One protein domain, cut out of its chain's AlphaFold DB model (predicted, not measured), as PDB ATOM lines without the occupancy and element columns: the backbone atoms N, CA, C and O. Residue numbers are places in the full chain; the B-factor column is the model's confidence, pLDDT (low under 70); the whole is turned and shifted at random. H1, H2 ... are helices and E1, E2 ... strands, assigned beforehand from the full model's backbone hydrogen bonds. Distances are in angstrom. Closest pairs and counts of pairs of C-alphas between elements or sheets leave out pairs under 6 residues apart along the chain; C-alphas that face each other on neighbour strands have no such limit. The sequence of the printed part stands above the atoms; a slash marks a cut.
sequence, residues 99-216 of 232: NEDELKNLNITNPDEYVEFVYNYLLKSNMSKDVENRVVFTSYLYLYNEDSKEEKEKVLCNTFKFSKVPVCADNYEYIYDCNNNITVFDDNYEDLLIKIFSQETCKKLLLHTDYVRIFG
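Overview. This is residues 99 to 216 of the 232 residues of an uncharacterized protein of uncultured Clostridium sp (UniProt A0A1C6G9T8). One helix, H3, runs through the middle of a rounded cluster of short helices, with H2 and H4 packed on it and H6 meeting its later part. A small ribbon of two short strands, E1 and E2, packs on the earlier part of H3 through E2, while H7 covers H2 and folds back into H8 at the far end of the cluster from the loop around Cys 168. The printed part has 118 residues, with eight named helices and two named strands in the order H1 H2 H3 H4 E1 H5 E2 H6 H7 H8. The class is mostly helix, and the sheet, order E1 - E2, is antiparallel. The whole is compact, with a radius of gyration of the C-alphas of 13.7 A and spans of 39 by 34 by 30 A.

Along the chain. H1, residues 100 to 105, begins at C-alpha 100 (153.641, 215.702, 194.447). H2 is residues 111 to 121, 15.2 A long. H3, residues 129 to 143, measures 19.9 A and begins at C-alpha 129 (169.149, 218.598, 180.310). H4, residues 149 to 159, 15.3 A long, is followed directly by E1, residues 160 to 162. Then come H5, residues 172 to 176, E2, residues 182 to 184, H6, residues 189 to 196, and H7, residues 199 to 205. H8, residues 208 to 215, ends at C-alpha 215 (179.580, 204.567, 184.825).

Arrangement. H3 is the hub. H2 and H3 form a helical hairpin at a steep tilt of 43 degrees, closest at the C-alphas of Pro 111 and Ser 139, 5.0 A. H3, with residues 137 to 141 alone, touches H4 at a shallow tilt of 13 degrees, opposite ways, a second helical hairpin, closest at the C-alphas of Leu 141 and Lys 152, 6.4 A. H3 and H6 only just touch, with 3 pairs of C-alphas within 8 A, made by residues 136 to 140 of H3 alone; the closest are Tyr 140 and Ile 196, 6.7 A. The closest C-alphas of H3 and E2 are those of Asp 130 and Ile 182, 5.6 A. Between E1 and E2, N 161 and O 183 are within hydrogen-bond range at 2.8 A. H1 and H5 are each close to H3 but not clearly touching. H7 touches H2, closest at the C-alphas of Asp 112 and Thr 201, 6.0 A. H7 and H8, a helical hairpin, only just touch, with 3 pairs of C-alphas within 8 A, the closest being Lys 203 and Tyr 211, 6.2 A. Every O i to N i+4 pair is within hydrogen-bond range in H1, H2, H3, H4, H6, H7 and H8; H5 has 0 of 1, but 2 of 2 O i to N i+3 pairs.

Size, cuts and confidence. The two C-alphas farthest apart are those of Cys 168 and Gly 216, 40.2 A. The printed part has no cut, and no link is long. The mean pLDDT of the printed part is 84.3; residues 165 to 171 and 187 are under 70.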
ATOM      1  N   ASN A  99     154.091 217.364 189.805       89.00
ATOM      2  CA  ASN A  99     154.018 217.750 191.212       89.00
ATOM      3  C   ASN A  99     153.712 216.557 192.136       89.00
ATOM      4  O   ASN A  99     153.359 215.470 191.681       89.00
ATOM      5  N   GLU A 100     153.846 216.760 193.448       89.06
ATOM      6  CA  GLU A 100     153.641 215.702 194.447       89.06
ATOM      7  C   GLU A 100     152.252 215.042 194.338       89.06
ATOM      8  O   GLU A 100     152.133 213.817 194.408       89.06
ATOM      9  N   ASP A 101     151.201 215.831 194.111       90.88
ATOM     10  CA  ASP A 101     149.835 215.320 193.971       90.88
ATOM     11  C   ASP A 101     149.647 214.510 192.678       90.88
ATOM     12  O   ASP A 101     148.967 213.486 192.672       90.88
ATOM     13  N   GLU A 102     150.254 214.939 191.572       92.12
ATOM     14  CA  GLU A 102     150.254 214.230 190.291       92.12
ATOM     15  C   GLU A 102     150.991 212.894 190.395       92.12
ATOM     16  O   GLU A 102     150.483 211.890 189.895       92.12
ATOM     17  N   LEU A 103     152.134 212.858 191.088       93.69
ATOM     18  CA  LEU A 103     152.873 211.623 191.366       93.69
ATOM     19  C   LEU A 103     152.016 210.636 192.168       93.69
ATOM     20  O   LEU A 103     151.882 209.475 191.772       93.69
ATOM     21  N   LYS A 104     151.356 211.112 193.234       92.75
ATOM     22  CA  LYS A 104     150.426 210.305 194.042       92.75
ATOM     23  C   LYS A 104     149.247 209.792 193.219       92.75
ATOM     24  O   LYS A 104     148.917 208.614 193.295       92.75
ATOM     25  N   ASN A 105     148.637 210.646 192.398       95.94
ATOM     26  CA  ASN A 105     147.508 210.268 191.542       95.94
ATOM     27  C   ASN A 105     147.881 209.211 190.492       95.94
ATOM     28  O   ASN A 105     147.028 208.425 190.078       95.94
ATOM     29  N   LEU A 106     149.142 209.191 190.056       93.56
ATOM     30  CA  LEU A 106     149.675 208.199 189.124       93.56
ATOM     31  C   LEU A 106     150.248 206.957 189.824       93.56
ATOM     32  O   LEU A 106     150.701 206.048 189.132       93.56
ATOM     33  N   ASN A 107     150.190 206.889 191.160       94.69
ATOM     34  CA  ASN A 107     150.782 205.830 191.984       94.69
ATOM     35  C   ASN A 107     152.283 205.618 191.723       94.69
ATOM     36  O   ASN A 107     152.759 204.486 191.757       94.69
ATOM     37  N   ILE A 108     153.022 206.694 191.452       94.50
ATOM     38  CA  ILE A 108     154.478 206.651 191.286       94.50
ATOM     39  C   ILE A 108     155.107 206.804 192.668       94.50
ATOM     40  O   ILE A 108     154.870 207.811 193.340       94.50
ATOM     41  N   THR A 109     155.878 205.808 193.101       93.19
ATOM     42  CA  THR A 109     156.357 205.733 194.494       93.19
ATOM     43  C   THR A 109     157.869 205.753 194.640       93.19
ATOM     44  O   THR A 109     158.356 206.051 195.730       93.19
ATOM     45  N   ASN A 110     158.612 205.480 193.567       94.31
ATOM     46  CA  ASN A 110     160.070 205.481 193.590       94.31
ATOM     47  C   ASN A 110     160.684 206.292 192.425       94.31
ATOM     48  O   ASN A 110     160.010 206.545 191.420       94.31
ATOM     49  N   PRO A 111     161.951 206.736 192.565       95.44
ATOM     50  CA  PRO A 111     162.644 207.513 191.537       95.44
ATOM     51  C   PRO A 111     162.715 206.822 190.165       95.44
ATOM     52  O   PRO A 111     162.480 207.465 189.141       95.44
ATOM     53  N   ASP A 112     162.997 205.518 190.133       95.00
ATOM     54  CA  ASP A 112     163.161 204.751 188.892       95.00
ATOM     55  C   ASP A 112     161.850 204.660 188.084       95.00
ATOM     56  O   ASP A 112     161.832 204.940 186.883       95.00
ATOM     57  N   GLU A 113     160.730 204.371 188.755       95.31
ATOM     58  CA  GLU A 113     159.368 204.377 188.200       95.31
ATOM     59  C   GLU A 113     159.032 205.728 187.580       95.31
ATOM     60  O   GLU A 113     158.407 205.798 186.517       95.31
ATOM     61  N   TYR A 114     159.439 206.820 188.231       95.62
ATOM     62  CA  TYR A 114     159.168 208.151 187.713       95.62
ATOM     63  C   TYR A 114     159.940 208.421 186.423       95.62
ATOM     64  O   TYR A 114     159.356 208.904 185.448       95.62
ATOM     65  N   VAL A 115     161.226 208.071 186.370       94.25
ATOM     66  CA  VAL A 115     162.026 208.222 185.148       94.25
ATOM     67  C   VAL A 115     161.474 207.348 184.023       94.25
ATOM     68  O   VAL A 115     161.358 207.821 182.890       94.25
ATOM     69  N   GLU A 116     161.063 206.114 184.315       93.94
ATOM     70  CA  GLU A 116     160.433 205.239 183.325       93.94
ATOM     71  C   GLU A 116     159.104 205.813 182.811       93.94
ATOM     72  O   GLU A 116     158.848 205.829 181.597       93.94
ATOM     73  N   PHE A 117     158.274 206.344 183.710       94.44
ATOM     74  CA  PHE A 117     157.055 207.047 183.339       94.44
ATOM     75  C   PHE A 117     157.364 208.218 182.401       94.44
ATOM     76  O   PHE A 117     156.749 208.333 181.337       94.44
ATOM     77  N   VAL A 118     158.333 209.066 182.754       93.00
ATOM     78  CA  VAL A 118     158.716 210.235 181.953       93.00
ATOM     79  C   VAL A 118     159.255 209.813 180.587       93.00
ATOM     80  O   VAL A 118     158.851 210.381 179.569       93.00
ATOM     81  N   TYR A 119     160.106 208.791 180.535       90.62
ATOM     82  CA  TYR A 119     160.656 208.261 179.291       90.62
ATOM     83  C   TYR A 119     159.544 207.786 178.344       90.62
ATOM     84  O   TYR A 119     159.514 208.152 177.164       90.62
ATOM     85  N   ASN A 120     158.558 207.050 178.862       90.69
ATOM     86  CA  ASN A 120     157.397 206.617 178.086       90.69
ATOM     87  C   ASN A 120     156.477 207.790 177.697       90.69
ATOM     88  O   ASN A 120     155.997 207.859 176.560       90.69
ATOM     89  N   TYR A 121     156.272 208.751 178.598       90.31
ATOM     90  CA  TYR A 121     155.479 209.957 178.354       90.31
ATOM     91  C   TYR A 121     156.060 210.802 177.209       90.31
ATOM     92  O   TYR A 121     155.324 211.294 176.340       90.31
ATOM     93  N   LEU A 122     157.390 210.888 177.144       88.88
ATOM     94  CA  LEU A 122     158.154 211.543 176.084       88.88
ATOM     95  C   LEU A 122     158.358 210.666 174.837       88.88
ATOM     96  O   LEU A 122     159.146 211.028 173.965       88.88
ATOM     97  N   LEU A 123     157.621 209.558 174.697       86.19
ATOM     98  CA  LEU A 123     157.681 208.653 173.541       86.19
ATOM     99  C   LEU A 123     159.072 208.043 173.317       86.19
ATOM    100  O   LEU A 123     159.508 207.920 172.173       86.19
ATOM    101  N   LYS A 124     159.752 207.644 174.398       85.06
ATOM    102  CA  LYS A 124     161.087 207.025 174.361       85.06
ATOM    103  C   LYS A 124     162.134 207.920 173.693       85.06
ATOM    104  O   LYS A 124     162.990 207.451 172.949       85.06
ATOM    105  N   SER A 125     162.012 209.228 173.910       80.00
ATOM    106  CA  SER A 125     162.998 210.209 173.466       80.00
ATOM    107  C   SER A 125     163.841 210.680 174.642       80.00
ATOM    108  O   SER A 125     163.360 210.746 175.774       80.00
ATOM    109  N   ASN A 126     165.093 211.030 174.352       79.62
ATOM    110  CA  ASN A 126     166.002 211.568 175.356       79.62
ATOM    111  C   ASN A 126     165.457 212.883 175.919       79.62
ATOM    112  O   ASN A 126     164.933 213.738 175.190       79.62
ATOM    113  N   MET A 127     165.615 213.057 177.227       84.88
ATOM    114  CA  MET A 127     165.248 214.292 177.902       84.88
ATOM    115  C   MET A 127     166.234 215.396 177.513       84.88
ATOM    116  O   MET A 127     167.415 215.159 177.274       84.88
ATOM    117  N   SER A 128     165.760 216.639 177.439       86.12
ATOM    118  CA  SER A 128     166.699 217.762 177.484       86.12
ATOM    119  C   SER A 128     167.242 217.915 178.889       86.12
ATOM    120  O   SER A 128     166.471 217.740 179.829       86.12
ATOM    121  N   LYS A 129     168.480 218.399 179.017       86.12
ATOM    122  CA  LYS A 129     169.149 218.598 180.310       86.12
ATOM    123  C   LYS A 129     168.311 219.351 181.343       86.12
ATOM    124  O   LYS A 129     168.285 219.002 182.507       86.12
ATOM    125  N   ASP A 130     167.556 220.349 180.908       86.75
ATOM    126  CA  ASP A 130     166.660 221.083 181.798       86.75
ATOM    127  C   ASP A 130     165.479 220.230 182.327       86.75
ATOM    128  O   ASP A 130     165.148 220.303 183.505       86.75
ATOM    129  N   VAL A 131     164.881 219.373 181.493       88.50
ATOM    130  CA  VAL A 131     163.823 218.437 181.923       88.50
ATOM    131  C   VAL A 131     164.416 217.353 182.816       88.50
ATOM    132  O   VAL A 131     163.831 217.033 183.841       88.50
ATOM    133  N   GLU A 132     165.589 216.836 182.455       90.75
ATOM    134  CA  GLU A 132     166.360 215.889 183.264       90.75
ATOM    135  C   GLU A 132     166.612 216.457 184.666       90.75
ATOM    136  O   GLU A 132     166.197 215.858 185.651       90.75
ATOM    137  N   ASN A 133     167.168 217.668 184.771       89.94
ATOM    138  CA  ASN A 133     167.433 218.333 186.048       89.94
ATOM    139  C   ASN A 133     166.168 218.483 186.900       89.94
ATOM    140  O   ASN A 133     166.199 218.203 188.096       89.94
ATOM    141  N   ARG A 134     165.043 218.885 186.294       89.69
ATOM    142  CA  ARG A 134     163.743 218.967 186.978       89.69
ATOM    143  C   ARG A 134     163.261 217.602 187.479       89.69
ATOM    144  O   ARG A 134     162.760 217.505 188.594       89.69
ATOM    145  N   VAL A 135     163.397 216.557 186.665       92.31
ATOM    146  CA  VAL A 135     162.994 215.188 187.022       92.31
ATOM    147  C   VAL A 135     163.849 214.659 188.170       92.31
ATOM    148  O   VAL A 135     163.293 214.146 189.137       92.31
ATOM    149  N   VAL A 136     165.168 214.840 188.108       92.44
ATOM    150  CA  VAL A 136     166.121 214.462 189.166       92.44
ATOM    151  C   VAL A 136     165.784 215.183 190.468       92.44
ATOM    152  O   VAL A 136     165.644 214.547 191.512       92.44
ATOM    153  N   PHE A 137     165.561 216.495 190.389       91.75
ATOM    154  CA  PHE A 137     165.159 217.321 191.520       91.75
ATOM    155  C   PHE A 137     163.887 216.790 192.194       91.75
ATOM    156  O   PHE A 137     163.878 216.517 193.393       91.75
ATOM    157  N   THR A 138     162.815 216.608 191.417       91.94
ATOM    158  CA  THR A 138     161.528 216.100 191.911       91.94
ATOM    159  C   THR A 138     161.662 214.690 192.488       91.94
ATOM    160  O   THR A 138     161.067 214.402 193.527       91.94
ATOM    161  N   SER A 139     162.462 213.826 191.853       94.06
ATOM    162  CA  SER A 139     162.702 212.454 192.316       94.06
ATOM    163  C   SER A 139     163.332 212.440 193.702       94.06
ATOM    164  O   SER A 139     162.840 211.768 194.606       94.06
ATOM    165  N   TYR A 140     164.391 213.223 193.897       93.19
ATOM    166  CA  TYR A 140     165.083 213.269 195.176       93.19
ATOM    167  C   TYR A 140     164.247 213.946 196.271       93.19
ATOM    168  O   TYR A 140     164.199 213.475 197.409       93.19
ATOM    169  N   LEU A 141     163.523 215.015 195.924       91.69
ATOM    170  CA  LEU A 141     162.674 215.727 196.874       91.69
ATOM    171  C   LEU A 141     161.537 214.836 197.405       91.69
ATOM    172  O   LEU A 141     161.382 214.710 198.623       91.69
ATOM    173  N   TYR A 142     160.777 214.196 196.510       92.12
ATOM    174  CA  TYR A 142     159.508 213.548 196.865       92.12
ATOM    175  C   TYR A 142     159.524 212.017 196.889       92.12
ATOM    176  O   TYR A 142     158.691 211.438 197.580       92.12
ATOM    177  N   LEU A 143     160.415 211.358 196.143       93.94
ATOM    178  CA  LEU A 143     160.363 209.899 195.943       93.94
ATOM    179  C   LEU A 143     161.505 209.152 196.640       93.94
ATOM    180  O   LEU A 143     161.348 207.991 197.009       93.94
ATOM    181  N   TYR A 144     162.651 209.801 196.844       93.88
ATOM    182  CA  TYR A 144     163.769 209.214 197.579       93.88
ATOM    183  C   TYR A 144     163.550 209.349 199.089       93.88
ATOM    184  O   TYR A 144     163.466 210.463 199.586       93.88
ATOM    185  N   ASN A 145     163.449 208.255 199.842       90.69
ATOM    186  CA  ASN A 145     162.992 208.299 201.244       90.69
ATOM    187  C   ASN A 145     164.091 208.080 202.295       90.69
ATOM    188  O   ASN A 145     163.781 208.047 203.483       90.69
ATOM    189  N   GLU A 146     165.348 207.911 201.886       91.69
ATOM    190  CA  GLU A 146     166.429 207.553 202.819       91.69
ATOM    191  C   GLU A 146     166.994 208.763 203.576       91.69
ATOM    192  O   GLU A 146     167.380 208.630 204.735       91.69
ATOM    193  N   ASP A 147     166.992 209.943 202.950       91.12
ATOM    194  CA  ASP A 147     167.502 211.177 203.554       91.12
ATOM    195  C   ASP A 147     166.408 211.961 204.290       91.12
ATOM    196  O   ASP A 147     165.239 212.005 203.878       91.12
ATOM    197  N   SER A 148     166.815 212.668 205.346       91.06
ATOM    198  CA  SER A 148     165.945 213.609 206.053       91.06
ATOM    199  C   SER A 148     165.582 214.823 205.185       91.06
ATOM    200  O   SER A 148     166.258 215.164 204.213       91.06
ATOM    201  N   LYS A 149     164.506 215.532 205.549       87.19
ATOM    202  CA  LYS A 149     164.056 216.723 204.810       87.19
ATOM    203  C   LYS A 149     165.128 217.822 204.755       87.19
ATOM    204  O   LYS A 149     165.321 218.434 203.710       87.19
ATOM    205  N   GLU A 150     165.835 218.030 205.861       86.00
ATOM    206  CA  GLU A 150     166.886 219.047 206.002       86.00
ATOM    207  C   GLU A 150     168.115 218.713 205.142       86.00
ATOM    208  O   GLU A 150     168.693 219.589 204.497       86.00
ATOM    209  N   GLU A 151     168.495 217.433 205.079       89.25
ATOM    210  CA  GLU A 151     169.571 216.966 204.199       89.25
ATOM    211  C   GLU A 151     169.201 217.140 202.730       89.25
ATOM    212  O   GLU A 151     170.003 217.681 201.965       89.25
ATOM    213  N   LYS A 152     167.973 216.763 202.350       88.44
ATOM    214  CA  LYS A 152     167.477 216.956 200.985       88.44
ATOM    215  C   LYS A 152     167.513 218.419 200.572       88.44
ATOM    216  O   LYS A 152     168.032 218.734 199.507       88.44
ATOM    217  N   GLU A 153     166.992 219.312 201.412       84.94
ATOM    218  CA  GLU A 153     167.014 220.759 201.173       84.94
ATOM    219  C   GLU A 153     168.440 221.266 200.942       84.94
ATOM    220  O   GLU A 153     168.698 221.972 199.965       84.94
ATOM    221  N   LYS A 154     169.388 220.851 201.790       86.38
ATOM    222  CA  LYS A 154     170.796 221.241 201.675       86.38
ATOM    223  C   LYS A 154     171.438 220.736 200.383       86.38
ATOM    224  O   LYS A 154     172.106 221.510 199.701       86.38
ATOM    225  N   VAL A 155     171.251 219.459 200.049       88.50
ATOM    226  CA  VAL A 155     171.788 218.863 198.817       88.50
ATOM    227  C   VAL A 155     171.184 219.559 197.598       88.50
ATOM    228  O   VAL A 155     171.924 220.049 196.753       88.50
ATOM    229  N   LEU A 156     169.861 219.724 197.547       87.50
ATOM    230  CA  LEU A 156     169.181 220.385 196.433       87.50
ATOM    231  C   LEU A 156     169.631 221.838 196.235       87.50
ATOM    232  O   LEU A 156     169.867 222.247 195.098       87.50
ATOM    233  N   CYS A 157     169.782 222.605 197.320       81.62
ATOM    234  CA  CYS A 157     170.240 223.996 197.253       81.62
ATOM    235  C   CYS A 157     171.699 224.132 196.803       81.62
ATOM    236  O   CYS A 157     172.056 225.155 196.218       81.62
ATOM    237  N   ASN A 158     172.538 223.129 197.072       84.00
ATOM    238  CA  ASN A 158     173.933 223.131 196.636       84.00
ATOM    239  C   ASN A 158     174.066 222.657 195.184       84.00
ATOM    240  O   ASN A 158     174.792 223.268 194.403       84.00
ATOM    241  N   THR A 159     173.329 221.612 194.801       86.75
ATOM    242  CA  THR A 159     173.433 220.988 193.479       86.75
ATOM    243  C   THR A 159     172.783 221.819 192.373       86.75
ATOM    244  O   THR A 159     173.312 221.883 191.257       86.75
ATOM    245  N   PHE A 160     171.649 222.470 192.651       86.00
ATOM    246  CA  PHE A 160     170.828 223.117 191.626       86.00
ATOM    247  C   PHE A 160     170.746 224.633 191.782       86.00
ATOM    248  O   PHE A 160     170.592 225.180 192.871       86.00
ATOM    249  N   LYS A 161     170.755 225.323 190.639       81.12
ATOM    250  CA  LYS A 161     170.526 226.763 190.535       81.12
ATOM    251  C   LYS A 161     169.369 227.059 189.589       81.12
ATOM    252  O   LYS A 161     169.255 226.473 188.513       81.12
ATOM    253  N   PHE A 162     168.550 228.028 189.980       77.00
ATOM    254  CA  PHE A 162     167.362 228.450 189.246       77.00
ATOM    255  C   PHE A 162     167.611 229.765 188.515       77.00
ATOM    256  O   PHE A 162     168.258 230.674 189.039       77.00
ATOM    257  N   SER A 163     167.094 229.870 187.290       74.12
ATOM    258  CA  SER A 163     167.227 231.085 186.478       74.12
ATOM    259  C   SER A 163     166.438 232.277 187.033       74.12
ATOM    260  O   SER A 163     166.879 233.421 186.913       74.12
ATOM    261  N   LYS A 164     165.285 232.027 187.666       70.12
ATOM    262  CA  LYS A 164     164.523 233.044 188.395       70.12
ATOM    263  C   LYS A 164     165.010 233.110 189.839       70.12
ATOM    264  O   LYS A 164     165.179 232.076 190.480       70.12
ATOM    265  N   VAL A 165     165.219 234.331 190.341       58.50
ATOM    266  CA  VAL A 165     165.609 234.572 191.737       58.50
ATOM    267  C   VAL A 165     164.524 233.979 192.643       58.50
ATOM    268  O   VAL A 165     163.363 234.371 192.495       58.50
ATOM    269  N   PRO A 166     164.858 233.043 193.549       55.91
ATOM    270  CA  PRO A 166     163.881 232.479 194.467       55.91
ATOM    271  C   PRO A 166     163.326 233.608 195.336       55.91
ATOM    272  O   PRO A 166     164.073 234.306 196.025       55.91
ATOM    273  N   VAL A 167     162.012 233.822 195.285       45.28
ATOM    274  CA  VAL A 167     161.340 234.756 196.192       45.28
ATOM    275  C   VAL A 167     161.259 234.049 197.543       45.28
ATOM    276  O   VAL A 167     160.329 233.295 197.793       45.28
ATOM    277  N   CYS A 168     162.286 234.254 198.369       39.62
ATOM    278  CA  CYS A 168     162.416 233.752 199.739       39.62
ATOM    279  C   CYS A 168     162.413 232.210 199.877       39.62
ATOM    280  O   CYS A 168     161.379 231.593 200.092       39.62
ATOM    281  N   ALA A 169     163.616 231.637 199.773       48.38
ATOM    282  CA  ALA A 169     164.162 230.409 200.384       48.38
ATOM    283  C   ALA A 169     163.408 229.054 200.418       48.38
ATOM    284  O   ALA A 169     164.113 228.057 200.408       48.38
ATOM    285  N   ASP A 170     162.076 228.940 200.365       53.75
ATOM    286  CA  ASP A 170     161.410 227.670 200.749       53.75
ATOM    287  C   ASP A 170     160.372 227.129 199.748       53.75
ATOM    288  O   ASP A 170     159.738 226.103 200.000       53.75
ATOM    289  N   ASN A 171     160.141 227.800 198.614       61.69
ATOM    290  CA  ASN A 171     159.020 227.443 197.740       61.69
ATOM    291  C   ASN A 171     159.448 226.754 196.437       61.69
ATOM    292  O   ASN A 171     159.751 227.430 195.461       61.69
ATOM    293  N   TYR A 172     159.376 225.420 196.379       71.56
ATOM    294  CA  TYR A 172     159.645 224.622 195.170       71.56
ATOM    295  C   TYR A 172     158.649 224.830 194.018       71.56
ATOM    296  O   TYR A 172     158.817 224.243 192.955       71.56
ATOM    297  N   GLU A 173     157.640 225.691 194.161       71.69
ATOM    298  CA  GLU A 173     156.707 226.055 193.087       71.69
ATOM    299  C   GLU A 173     157.419 226.532 191.805       71.69
ATOM    300  O   GLU A 173     156.956 226.267 190.694       71.69
ATOM    301  N   TYR A 174     158.599 227.154 191.927       73.06
ATOM    302  CA  TYR A 174     159.365 227.633 190.772       73.06
ATOM    303  C   TYR A 174     159.946 226.515 189.889       73.06
ATOM    304  O   TYR A 174     160.326 226.808 188.753       73.06
ATOM    305  N   ILE A 175     160.045 225.261 190.355       76.19
ATOM    306  CA  ILE A 175     160.533 224.147 189.510       76.19
ATOM    307  C   ILE A 175     159.492 223.756 188.452       76.19
ATOM    308  O   ILE A 175     159.843 223.270 187.374       76.19
ATOM    309  N   TYR A 176     158.216 224.012 188.754       74.25
ATOM    310  CA  TYR A 176     157.072 223.716 187.894       74.25
ATOM    311  C   TYR A 176     156.780 224.841 186.887       74.25
ATOM    312  O   TYR A 176     155.928 224.686 186.011       74.25
ATOM    313  N   ASP A 177     157.491 225.972 186.963       75.69
ATOM    314  CA  ASP A 177     157.402 227.025 185.954       75.69
ATOM    315  C   ASP A 177     158.207 226.635 184.706       75.69
ATOM    316  O   ASP A 177     159.439 226.565 184.711       75.69
ATOM    317  N   CYS A 178     157.508 226.427 183.589       70.94
ATOM    318  CA  CYS A 178     158.127 226.091 182.304       70.94
ATOM    319  C   CYS A 178     159.077 227.175 181.757       70.94
ATOM    320  O   CYS A 178     159.867 226.890 180.860       70.94
ATOM    321  N   ASN A 179     159.013 228.406 182.277       75.50
ATOM    322  CA  ASN A 179     159.923 229.496 181.916       75.50
ATOM    323  C   ASN A 179     161.141 229.587 182.839       75.50
ATOM    324  O   ASN A 179     161.993 230.450 182.631       75.50
ATOM    325  N   ASN A 180     161.196 228.772 183.892       74.94
ATOM    326  CA  ASN A 180     162.360 228.678 184.750       74.94
ATOM    327  C   ASN A 180     163.251 227.543 184.242       74.94
ATOM    328  O   ASN A 180     162.775 226.424 184.050       74.94
ATOM    329  N   ASN A 181     164.527 227.843 184.020       77.62
ATOM    330  CA  ASN A 181     165.537 226.846 183.700       77.62
ATOM    331  C   ASN A 181     166.275 226.428 184.972       77.62
ATOM    332  O   ASN A 181     166.624 227.288 185.793       77.62
ATOM    333  N   ILE A 182     166.547 225.129 185.096       79.25
ATOM    334  CA  ILE A 182     167.371 224.570 186.173       79.25
ATOM    335  C   ILE A 182     168.742 224.202 185.615       79.25
ATOM    336  O   ILE A 182     168.862 223.402 184.684       79.25
ATOM    337  N   THR A 183     169.790 224.758 186.213       82.00
ATOM    338  CA  THR A 183     171.186 224.446 185.889       82.00
ATOM    339  C   THR A 183     171.863 223.764 187.068       82.00
ATOM    340  O   THR A 183     171.620 224.140 188.213       82.00
ATOM    341  N   VAL A 184     172.737 222.803 186.782       79.62
ATOM    342  CA  VAL A 184     173.597 222.156 187.779       79.62
ATOM    343  C   VAL A 184     174.791 223.064 188.072       79.62
ATOM    344  O   VAL A 184     175.371 223.623 187.137       79.62
ATOM    345  N   PHE A 185     175.120 223.254 189.349       70.88
ATOM    346  CA  PHE A 185     176.227 224.112 189.793       70.88
ATOM    347  C   PHE A 185     177.326 223.355 190.556       70.88
ATOM    348  O   PHE A 185     178.448 223.846 190.616       70.88
ATOM    349  N   ASP A 186     177.014 222.183 191.110       71.56
ATOM    350  CA  ASP A 186     177.934 221.374 191.916       71.56
ATOM    351  C   ASP A 186     178.366 220.109 191.155       71.56
ATOM    352  O   ASP A 186     177.552 219.487 190.464       71.56
ATOM    353  N   ASP A 187     179.625 219.714 191.337       66.81
ATOM    354  CA  ASP A 187     180.196 218.452 190.858       66.81
ATOM    355  C   ASP A 187     179.498 217.230 191.505       66.81
ATOM    356  O   ASP A 187     179.463 216.149 190.921       66.81
ATOM    357  N   ASN A 188     178.830 217.415 192.652       78.75
ATOM    358  CA  ASN A 188     178.060 216.386 193.370       78.75
ATOM    359  C   ASN A 188     176.771 215.925 192.656       78.75
ATOM    360  O   ASN A 188     176.013 215.114 193.195       78.75
ATOM    361  N   TYR A 189     176.452 216.455 191.474       86.38
ATOM    362  CA  TYR A 189     175.272 216.018 190.723       86.38
ATOM    363  C   TYR A 189     175.366 214.554 190.286       86.38
ATOM    364  O   TYR A 189     174.371 213.838 190.322       86.38
ATOM    365  N   GLU A 190     176.555 214.096 189.900       88.19
ATOM    366  CA  GLU A 190     176.770 212.706 189.482       88.19
ATOM    367  C   GLU A 190     176.610 211.753 190.668       88.19
ATOM    368  O   GLU A 190     175.899 210.755 190.561       88.19
ATOM    369  N   ASP A 191     177.145 212.130 191.829       88.19
ATOM    370  CA  ASP A 191     176.941 211.403 193.083       88.19
ATOM    371  C   ASP A 191     175.457 211.328 193.457       88.19
ATOM    372  O   ASP A 191     174.974 210.281 193.889       88.19
ATOM    373  N   LEU A 192     174.702 212.412 193.240       90.69
ATOM    374  CA  LEU A 192     173.258 212.421 193.460       90.69
ATOM    375  C   LEU A 192     172.536 211.447 192.520       90.69
ATOM    376  O   LEU A 192     171.645 210.731 192.970       90.69
ATOM    377  N   LEU A 193     172.917 211.388 191.240       91.31
ATOM    378  CA  LEU A 193     172.337 210.444 190.279       91.31
ATOM    379  C   LEU A 193     172.594 208.993 190.688       91.31
ATOM    380  O   LEU A 193     171.657 208.197 190.713       91.31
ATOM    381  N   ILE A 194     173.841 208.671 191.038       89.44
ATOM    382  CA  ILE A 194     174.247 207.333 191.491       89.44
ATOM    383  C   ILE A 194     173.511 206.953 192.780       89.44
ATOM    384  O   ILE A 194     173.135 205.798 192.963       89.44
ATOM    385  N   LYS A 195     173.286 207.925 193.670       91.31
ATOM    386  CA  LYS A 195     172.602 207.710 194.945       91.31
ATOM    387  C   LYS A 195     171.123 207.360 194.776       91.31
ATOM    388  O   LYS A 195     170.613 206.542 195.536       91.31
ATOM    389  N   ILE A 196     170.421 208.002 193.840       94.12
ATOM    390  CA  ILE A 196     168.949 207.937 193.787       94.12
ATOM    391  C   ILE A 196     168.394 207.009 192.707       94.12
ATOM    392  O   ILE A 196     167.220 206.646 192.797       94.12
ATOM    393  N   PHE A 197     169.185 206.657 191.692       93.94
ATOM    394  CA  PHE A 197     168.726 205.868 190.550       93.94
ATOM    395  C   PHE A 197     169.527 204.589 190.371       93.94
ATOM    396  O   PHE A 197     170.737 204.540 190.599       93.94
ATOM    397  N   SER A 198     168.858 203.566 189.847       92.38
ATOM    398  CA  SER A 198     169.554 202.388 189.342       92.38
ATOM    399  C   SER A 198     170.396 202.720 188.102       92.38
ATOM    400  O   SER A 198     170.114 203.651 187.338       92.38
ATOM    401  N   GLN A 199     171.417 201.902 187.844       88.19
ATOM    402  CA  GLN A 199     172.265 202.050 186.661       88.19
ATOM    403  C   GLN A 199     171.461 201.938 185.350       88.19
ATOM    404  O   GLN A 199     171.736 202.672 184.400       88.19
ATOM    405  N   GLU A 200     170.440 201.074 185.295       88.69
ATOM    406  CA  GLU A 200     169.559 200.943 184.125       88.69
ATOM    407  C   GLU A 200     168.737 202.219 183.887       88.69
ATOM    408  O   GLU A 200     168.580 202.672 182.750       88.69
ATOM    409  N   THR A 201     168.246 202.840 184.958       90.69
ATOM    410  CA  THR A 201     167.542 204.122 184.881       90.69
ATOM    411  C   THR A 201     168.463 205.230 184.388       90.69
ATOM    412  O   THR A 201     168.080 205.995 183.501       90.69
ATOM    413  N   CYS A 202     169.703 205.281 184.882       87.25
ATOM    414  CA  CYS A 202     170.707 206.241 184.425       87.25
ATOM    415  C   CYS A 202     170.984 206.133 182.915       87.25
ATOM    416  O   CYS A 202     171.145 207.169 182.271       87.25
ATOM    417  N   LYS A 203     170.939 204.931 182.314       85.75
ATOM    418  CA  LYS A 203     171.042 204.756 180.844       85.75
ATOM    419  C   LYS A 203     169.907 205.445 180.080       85.75
ATOM    420  O   LYS A 203     170.113 205.914 178.964       85.75
ATOM    421  N   LYS A 204     168.698 205.467 180.651       84.75
ATOM    422  CA  LYS A 204     167.499 206.081 180.046       84.75
ATOM    423  C   LYS A 204     167.439 207.589 180.303       84.75
ATOM    424  O   LYS A 204     166.870 208.329 179.500       84.75
ATOM    425  N   LEU A 205     167.976 208.023 181.439       84.69
ATOM    426  CA  LEU A 205     167.958 209.407 181.892       84.69
ATOM    427  C   LEU A 205     169.030 210.255 181.196       84.69
ATOM    428  O   LEU A 205     168.740 211.370 180.769       84.69
ATOM    429  N   LEU A 206     170.248 209.720 181.085       82.88
ATOM    430  CA  LEU A 206     171.426 210.442 180.619       82.88
ATOM    431  C   LEU A 206     171.642 210.299 179.113       82.88
ATOM    432  O   LEU A 206     171.286 209.302 178.486       82.88
ATOM    433  N   LEU A 207     172.319 211.287 178.527       80.88
ATOM    434  CA  LEU A 207     172.935 211.101 177.218       80.88
ATOM    435  C   LEU A 207     174.000 210.006 177.309       80.88
ATOM    436  O   LEU A 207     174.725 209.924 178.295       80.88
ATOM    437  N   HIS A 208     174.149 209.209 176.250       79.19
ATOM    438  CA  HIS A 208     175.110 208.102 176.230       79.19
ATOM    439  C   HIS A 208     176.544 208.542 176.581       79.19
ATOM    440  O   HIS A 208     177.235 207.858 177.326       79.19
ATOM    441  N   THR A 209     176.970 209.723 176.120       80.81
ATOM    442  CA  THR A 209     178.278 210.305 176.467       80.81
ATOM    443  C   THR A 209     178.425 210.593 177.958       80.81
ATOM    444  O   THR A 209     179.484 210.351 178.529       80.81
ATOM    445  N   ASP A 210     177.363 211.097 178.590       81.19
ATOM    446  CA  ASP A 210     177.352 211.414 180.018       81.19
ATOM    447  C   ASP A 210     177.325 210.121 180.836       81.19
ATOM    448  O   ASP A 210     178.049 210.011 181.821       81.19
ATOM    449  N   TYR A 211     176.550 209.129 180.387       83.38
ATOM    450  CA  TYR A 211     176.479 207.805 180.995       83.38
ATOM    451  C   TYR A 211     177.847 207.117 181.030       83.38
ATOM    452  O   TYR A 211     178.314 206.747 182.103       83.38
ATOM    453  N   VAL A 212     178.520 207.011 179.877       83.88
ATOM    454  CA  VAL A 212     179.826 206.338 179.766       83.88
ATOM    455  C   VAL A 212     180.892 207.029 180.616       83.88
ATOM    456  O   VAL A 212     181.737 206.372 181.212       83.88
ATOM    457  N   ARG A 213     180.845 208.359 180.720       84.25
ATOM    458  CA  ARG A 213     181.764 209.115 181.577       84.25
ATOM    459  C   ARG A 213     181.574 208.802 183.069       84.25
ATOM    460  O   ARG A 213     182.568 208.772 183.785       84.25
ATOM    461  N   ILE A 214     180.332 208.601 183.519       81.00
ATOM    462  CA  ILE A 214     179.993 208.396 184.940       81.00
ATOM    463  C   ILE A 214     180.142 206.922 185.344       81.00
ATOM    464  O   ILE A 214     180.680 206.626 186.407       81.00
ATOM    465  N   PHE A 215     179.680 205.996 184.501       82.25
ATOM    466  CA  PHE A 215     179.580 204.567 184.825       82.25
ATOM    467  C   PHE A 215     180.577 203.676 184.063       82.25
ATOM    468  O   PHE A 215     180.714 202.503 184.402       82.25
ATOM    469  N   GLY A 216     181.295 204.210 183.069       80.50
ATOM    470  CA  GLY A 216     182.129 203.432 182.144       80.50
ATOM    471  C   GLY A 216     181.351 202.880 180.941       80.50
ATOM    472  O   GLY A 216     180.137 203.057 180.828       80.50
TER     473      GLY A 216